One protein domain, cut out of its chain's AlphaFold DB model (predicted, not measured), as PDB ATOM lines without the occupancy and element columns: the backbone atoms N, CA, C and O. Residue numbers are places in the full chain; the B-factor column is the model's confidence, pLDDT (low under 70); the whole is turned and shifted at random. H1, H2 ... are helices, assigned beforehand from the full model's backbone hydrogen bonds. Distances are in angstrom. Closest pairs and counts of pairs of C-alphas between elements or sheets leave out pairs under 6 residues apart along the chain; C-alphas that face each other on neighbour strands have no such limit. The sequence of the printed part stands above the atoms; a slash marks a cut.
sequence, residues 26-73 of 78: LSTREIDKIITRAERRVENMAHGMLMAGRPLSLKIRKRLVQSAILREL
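What this domain is: This is residues 26 to 73 of the 78 residues of an uncharacterized protein of Arthrobacter sp. MYb227 (UniProt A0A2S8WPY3). One long helix, H1, makes the length of a rod, and a shorter helix, H2, folds back over it and crosses it at a slant. The link between them, residues 52 to 57, makes the turn at one end of the rod. The printed part has 48 residues with two named helices, H1 then H2, and no named strand; its class is all helix. It is only just loose, close to compact, with a radius of gyration of the C-alphas of 11.7 A, and the C-alphas span 39 by 15 by 15 A.

How they stand to each other: H1, residues 28 to 51, and H2, residues 58 to 73, touch, with 16 pairs of C-alphas within 8 A. Their closest C-alphas, those of Ala 38 and Ala 68, are 5.1 A apart. The helices run opposite ways at a steep tilt of 46 degrees, and their centres are 8.7 A apart. In H1 and H2 every O i to N i+4 pair is within hydrogen-bond range.

Where its parts are: H1 begins at C-alpha 28 (-50.556, 62.158, -20.106) and measures 34.5 A to C-alpha 51 (-24.341, 40.282, -24.977). H2 measures 22.8 A from C-alpha 58 to C-alpha 73 (-51.747, 51.203, -29.009).

The domain as a whole: The two C-alphas farthest apart, those of Ser 27 and Gly 53, are 39.4 A apart. The link from H1 to H2 is short. The printed part has no cut, and no printed residue is under 70 in pLDDT.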
ATOM      1  N   LEU A  26     -56.482  58.994 -23.827       93.06
ATOM      2  CA  LEU A  26     -55.385  58.745 -22.893       93.06
ATOM      3  C   LEU A  26     -54.999  59.991 -22.102       93.06
ATOM      4  O   LEU A  26     -54.700  61.052 -22.647       93.06
ATOM      5  N   SER A  27     -54.848  59.820 -20.791       95.56
ATOM      6  CA  SER A  27     -54.180  60.826 -19.970       95.56
ATOM      7  C   SER A  27     -52.673  60.874 -20.261       95.56
ATOM      8  O   SER A  27     -52.057  59.863 -20.610       95.56
ATOM      9  N   THR A  28     -52.024  62.017 -20.005       93.88
ATOM     10  CA  THR A  28     -50.556  62.158 -20.106       93.88
ATOM     11  C   THR A  28     -49.818  61.056 -19.341       93.88
ATOM     12  O   THR A  28     -48.857  60.474 -19.835       93.88
ATOM     13  N   ARG A  29     -50.327  60.683 -18.159       96.25
ATOM     14  CA  ARG A  29     -49.763  59.608 -17.333       96.25
ATOM     15  C   ARG A  29     -49.821  58.243 -18.022       96.25
ATOM     16  O   ARG A  29     -48.969  57.390 -17.773       96.25
ATOM     17  N   GLU A  30     -50.849  57.980 -18.814       93.69
ATOM     18  CA  GLU A  30     -50.985  56.722 -19.548       93.69
ATOM     19  C   GLU A  30     -50.105  56.693 -20.790       93.69
ATOM     20  O   GLU A  30     -49.473  55.665 -21.046       93.69
ATOM     21  N   ILE A  31     -49.983  57.827 -21.483       92.88
ATOM     22  CA  ILE A  31     -49.030  58.012 -22.581       92.88
ATOM     23  C   ILE A  31     -47.605  57.732 -22.086       92.88
ATOM     24  O   ILE A  31     -46.911  56.885 -22.653       92.88
ATOM     25  N   ASP A  32     -47.199  58.332 -20.965       94.75
ATOM     26  CA  ASP A  32     -45.872  58.118 -20.372       94.75
ATOM     27  C   ASP A  32     -45.627  56.652 -20.001       94.75
ATOM     28  O   ASP A  32     -44.531  56.118 -20.196       94.75
ATOM     29  N   LYS A  33     -46.652  55.961 -19.489       95.12
ATOM     30  CA  LYS A  33     -46.568  54.526 -19.180       95.12
ATOM     31  C   LYS A  33     -46.347  53.684 -20.435       95.12
ATOM     32  O   LYS A  33     -45.562  52.736 -20.373       95.12
ATOM     33  N   ILE A  34     -47.032  53.996 -21.537       94.12
ATOM     34  CA  ILE A  34     -46.870  53.298 -22.823       94.12
ATOM     35  C   ILE A  34     -45.452  53.519 -23.356       94.12
ATOM     36  O   ILE A  34     -44.756  52.553 -23.670       94.12
ATOM     37  N   ILE A  35     -44.983  54.769 -23.373       95.31
ATOM     38  CA  ILE A  35     -43.628  55.113 -23.826       95.31
ATOM     39  C   ILE A  35     -42.580  54.386 -22.976       95.31
ATOM     40  O   ILE A  35     -41.757  53.647 -23.513       95.31
ATOM     41  N   THR A  36     -42.667  54.497 -21.648       96.06
ATOM     42  CA  THR A  36     -41.712  53.869 -20.720       96.06
ATOM     43  C   THR A  36     -41.662  52.349 -20.898       96.06
ATOM     44  O   THR A  36     -40.597  51.727 -20.836       96.06
ATOM     45  N   ARG A  37     -42.816  51.705 -21.116       95.19
ATOM     46  CA  ARG A  37     -42.873  50.258 -21.341       95.19
ATOM     47  C   ARG A  37     -42.246  49.872 -22.680       95.19
ATOM     48  O   ARG A  37     -41.505  48.885 -22.730       95.19
ATOM     49  N   ALA A  38     -42.510  50.637 -23.735       96.12
ATOM     50  CA  ALA A  38     -41.895  50.442 -25.041       96.12
ATOM     51  C   ALA A  38     -40.366  50.589 -24.972       96.12
ATOM     52  O   ALA A  38     -39.642  49.720 -25.464       96.12
ATOM     53  N   GLU A  39     -39.867  51.620 -24.295       96.50
ATOM     54  CA  GLU A  39     -38.436  51.848 -24.082       96.50
ATOM     55  C   GLU A  39     -37.779  50.697 -23.318       96.50
ATOM     56  O   GLU A  39     -36.808  50.117 -23.811       96.50
ATOM     57  N   ARG A  40     -38.357  50.286 -22.181       97.00
ATOM     58  CA  ARG A  40     -37.843  49.167 -21.374       97.00
ATOM     59  C   ARG A  40     -37.775  47.867 -22.176       97.00
ATOM     60  O   ARG A  40     -36.817  47.104 -22.060       97.00
ATOM     61  N   ARG A  41     -38.775  47.604 -23.022       95.69
ATOM     62  CA  ARG A  41     -38.773  46.428 -23.901       95.69
ATOM     63  C   ARG A  41     -37.596  46.464 -24.876       95.69
ATOM     64  O   ARG A  41     -36.910  45.456 -25.039       95.69
ATOM     65  N   VAL A  42     -37.364  47.603 -25.524       96.88
ATOM     66  CA  VAL A  42     -36.264  47.760 -26.484       96.88
ATOM     67  C   VAL A  42     -34.909  47.734 -25.794       96.88
ATOM     68  O   VAL A  42     -33.952  47.217 -26.362       96.88
ATOM     69  N   GLU A  43     -34.810  48.252 -24.577       96.38
ATOM     70  CA  GLU A  43     -33.605  48.166 -23.763       96.38
ATOM     71  C   GLU A  43     -33.234  46.720 -23.437       96.38
ATOM     72  O   GLU A  43     -32.097  46.327 -23.688       96.38
ATOM     73  N   ASN A  44     -34.197  45.896 -23.020       97.12
ATOM     74  CA  ASN A  44     -33.964  44.468 -22.790       97.12
ATOM     75  C   ASN A  44     -33.472  43.753 -24.062       97.12
ATOM     76  O   ASN A  44     -32.536  42.954 -24.010       97.12
ATOM     77  N   MET A  45     -34.059  44.067 -25.224       94.81
ATOM     78  CA  MET A  45     -33.608  43.513 -26.509       94.81
ATOM     79  C   MET A  45     -32.201  43.999 -26.872       94.81
ATOM     80  O   MET A  45     -31.360  43.206 -27.288       94.81
ATOM     81  N   ALA A  46     -31.930  45.294 -26.700       96.19
ATOM     82  CA  ALA A  46     -30.624  45.885 -26.969       96.19
ATOM     83  C   ALA A  46     -29.541  45.291 -26.064       96.19
ATOM     84  O   ALA A  46     -28.439  45.033 -26.543       96.19
ATOM     85  N   HIS A  47     -29.861  45.023 -24.797       96.81
ATOM     86  CA  HIS A  47     -28.967  44.353 -23.865       96.81
ATOM     87  C   HIS A  47     -28.655  42.920 -24.312       96.81
ATOM     88  O   HIS A  47     -27.486  42.564 -24.434       96.81
ATOM     89  N   GLY A  48     -29.670  42.120 -24.662       96.94
ATOM     90  CA  GLY A  48     -29.447  40.767 -25.189       96.94
ATOM     91  C   GLY A  48     -28.609  40.758 -26.474       96.94
ATOM     92  O   GLY A  48     -27.710  39.937 -26.637       96.94
ATOM     93  N   MET A  49     -28.846  41.723 -27.363       97.12
ATOM     94  CA  MET A  49     -28.077  41.891 -28.598       97.12
ATOM     95  C   MET A  49     -26.630  42.322 -28.345       97.12
ATOM     96  O   MET A  49     -25.718  41.836 -29.014       97.12
ATOM     97  N   LEU A  50     -26.403  43.181 -27.349       96.81
ATOM     98  CA  LEU A  50     -25.066  43.549 -26.895       96.81
ATOM     99  C   LEU A  50     -24.308  42.325 -26.363       96.81
ATOM    100  O   LEU A  50     -23.173  42.100 -26.772       96.81
ATOM    101  N   MET A  51     -24.943  41.510 -25.514       97.25
ATOM    102  CA  MET A  51     -24.341  40.282 -24.977       97.25
ATOM    103  C   MET A  51     -24.036  39.248 -26.071       97.25
ATOM    104  O   MET A  51     -23.057  38.517 -25.974       97.25
ATOM    105  N   ALA A  52     -24.820  39.223 -27.152       96.62
ATOM    106  CA  ALA A  52     -24.568  38.389 -28.330       96.62
ATOM    107  C   ALA A  52     -23.490  38.953 -29.287       96.62
ATOM    108  O   ALA A  52     -23.299  38.415 -30.378       96.62
ATOM    109  N   GLY A  53     -22.822  40.059 -28.929       97.00
ATOM    110  CA  GLY A  53     -21.792  40.704 -29.751       97.00
ATOM    111  C   GLY A  53     -22.333  41.454 -30.974       97.00
ATOM    112  O   GLY A  53     -21.583  41.751 -31.901       97.00
ATOM    113  N   ARG A  54     -23.637  41.756 -31.009       95.69
ATOM    114  CA  ARG A  54     -24.324  42.410 -32.135       95.69
ATOM    115  C   ARG A  54     -25.100  43.643 -31.656       95.69
ATOM    116  O   ARG A  54     -26.329  43.634 -31.691       95.69
ATOM    117  N   PRO A  55     -24.428  44.705 -31.178       95.19
ATOM    118  CA  PRO A  55     -25.109  45.856 -30.593       95.19
ATOM    119  C   PRO A  55     -26.053  46.538 -31.592       95.19
ATOM    120  O   PRO A  55     -25.731  46.731 -32.765       95.19
ATOM    121  N   LEU A  56     -27.227  46.949 -31.109       94.81
ATOM    122  CA  LEU A  56     -28.190  47.687 -31.923       94.81
ATOM    123  C   LEU A  56     -27.767  49.150 -32.060       94.81
ATOM    124  O   LEU A  56     -27.535  49.838 -31.065       94.81
ATOM    125  N   SER A  57     -27.755  49.658 -33.292       96.50
ATOM    126  CA  SER A  57     -27.533  51.085 -33.533       96.50
ATOM    127  C   SER A  57     -28.671  51.932 -32.956       96.50
ATOM    128  O   SER A  57     -29.825  51.497 -32.881       96.50
ATOM    129  N   LEU A  58     -28.374  53.187 -32.609       94.19
ATOM    130  CA  LEU A  58     -29.375  54.121 -32.084       94.19
ATOM    131  C   LEU A  58     -30.577  54.284 -33.033       94.19
ATOM    132  O   LEU A  58     -31.719  54.345 -32.583       94.19
ATOM    133  N   LYS A  59     -30.332  54.294 -34.351       97.00
ATOM    134  CA  LYS A  59     -31.383  54.356 -35.379       97.00
ATOM    135  C   LYS A  59     -32.333  53.160 -35.294       97.00
ATOM    136  O   LYS A  59     -33.545  53.341 -35.391       97.00
ATOM    137  N   ILE A  60     -31.796  51.954 -35.099       95.69
ATOM    138  CA  ILE A  60     -32.603  50.737 -34.946       95.69
ATOM    139  C   ILE A  60     -33.371  50.777 -33.623       95.69
ATOM    140  O   ILE A  60     -34.573  50.533 -33.629       95.69
ATOM    141  N   ARG A  61     -32.726  51.164 -32.513       95.44
ATOM    142  CA  ARG A  61     -33.396  51.287 -31.205       95.44
ATOM    143  C   ARG A  61     -34.595  52.239 -31.267       95.44
ATOM    144  O   ARG A  61     -35.679  51.853 -30.850       95.44
ATOM    145  N   LYS A  62     -34.447  53.429 -31.865       96.38
ATOM    146  CA  LYS A  62     -35.554  54.394 -32.033       96.38
ATOM    147  C   LYS A  62     -36.728  53.813 -32.828       96.38
ATOM    148  O   LYS A  62     -37.873  53.959 -32.412       96.38
ATOM    149  N   ARG A  63     -36.448  53.115 -33.934       96.38
ATOM    150  CA  ARG A  63     -37.489  52.444 -34.735       96.38
ATOM    151  C   ARG A  63     -38.209  51.361 -33.939       96.38
ATOM    152  O   ARG A  63     -39.428  51.292 -33.984       96.38
ATOM    153  N   LEU A  64     -37.470  50.553 -33.179       95.88
ATOM    154  CA  LEU A  64     -38.063  49.520 -32.329       95.88
ATOM    155  C   LEU A  64     -38.963  50.119 -31.244       95.88
ATOM    156  O   LEU A  64     -40.011  49.543 -30.966       95.88
ATOM    157  N   VAL A  65     -38.595  51.270 -30.664       96.75
ATOM    158  CA  VAL A  65     -39.439  51.961 -29.673       96.75
ATOM    159  C   VAL A  65     -40.738  52.418 -30.329       96.75
ATOM    160  O   VAL A  65     -41.809  52.098 -29.827       96.75
ATOM    161  N   GLN A  66     -40.664  53.070 -31.491       95.50
ATOM    162  CA  GLN A  66     -41.852  53.485 -32.247       95.50
ATOM    163  C   GLN A  66     -42.758  52.294 -32.589       95.50
ATOM    164  O   GLN A  66     -43.960  52.344 -32.352       95.50
ATOM    165  N   SER A  67     -42.186  51.192 -33.082       95.75
ATOM    166  CA  SER A  67     -42.947  49.972 -33.368       95.75
ATOM    167  C   SER A  67     -43.572  49.362 -32.112       95.75
ATOM    168  O   SER A  67     -44.682  48.841 -32.180       95.75
ATOM    169  N   ALA A  68     -42.886  49.412 -30.968       93.44
ATOM    170  CA  ALA A  68     -43.418  48.920 -29.702       93.44
ATOM    171  C   ALA A  68     -44.579  49.786 -29.189       93.44
ATOM    172  O   ALA A  68     -45.578  49.218 -28.754       93.44
ATOM    173  N   ILE A  69     -44.487  51.115 -29.317       93.88
ATOM    174  CA  ILE A  69     -45.581  52.049 -29.005       93.88
ATOM    175  C   ILE A  69     -46.792  51.745 -29.887       93.88
ATOM    176  O   ILE A  69     -47.869  51.471 -29.368       93.88
ATOM    177  N   LEU A  70     -46.614  51.712 -31.211       91.62
ATOM    178  CA  LEU A  70     -47.703  51.443 -32.156       91.62
ATOM    179  C   LEU A  70     -48.366  50.088 -31.897       91.62
ATOM    180  O   LEU A  70     -49.587  49.970 -31.923       91.62
ATOM    181  N   ARG A  71     -47.567  49.059 -31.597       89.94
ATOM    182  CA  ARG A  71     -48.090  47.743 -31.227       89.94
ATOM    183  C   ARG A  71     -48.915  47.798 -29.943       89.94
ATOM    184  O   ARG A  71     -49.927  47.114 -29.859       89.94
ATOM    185  N   GLU A  72     -48.472  48.548 -28.942       89.31
ATOM    186  CA  GLU A  72     -49.190  48.669 -27.675       89.31
ATOM    187  C   GLU A  72     -50.500  49.445 -27.826       89.31
ATOM    188  O   GLU A  72     -51.499  49.032 -27.246       89.31
ATOM    189  N   LEU A  73     -50.518  50.494 -28.650       89.25
ATOM    190  CA  LEU A  73     -51.747  51.203 -29.009       89.25
ATOM    191  C   LEU A  73     -52.724  50.274 -29.740       89.25
ATOM    192  O   LEU A  73     -53.873  50.164 -29.328       89.25
TER     193      LEU A  73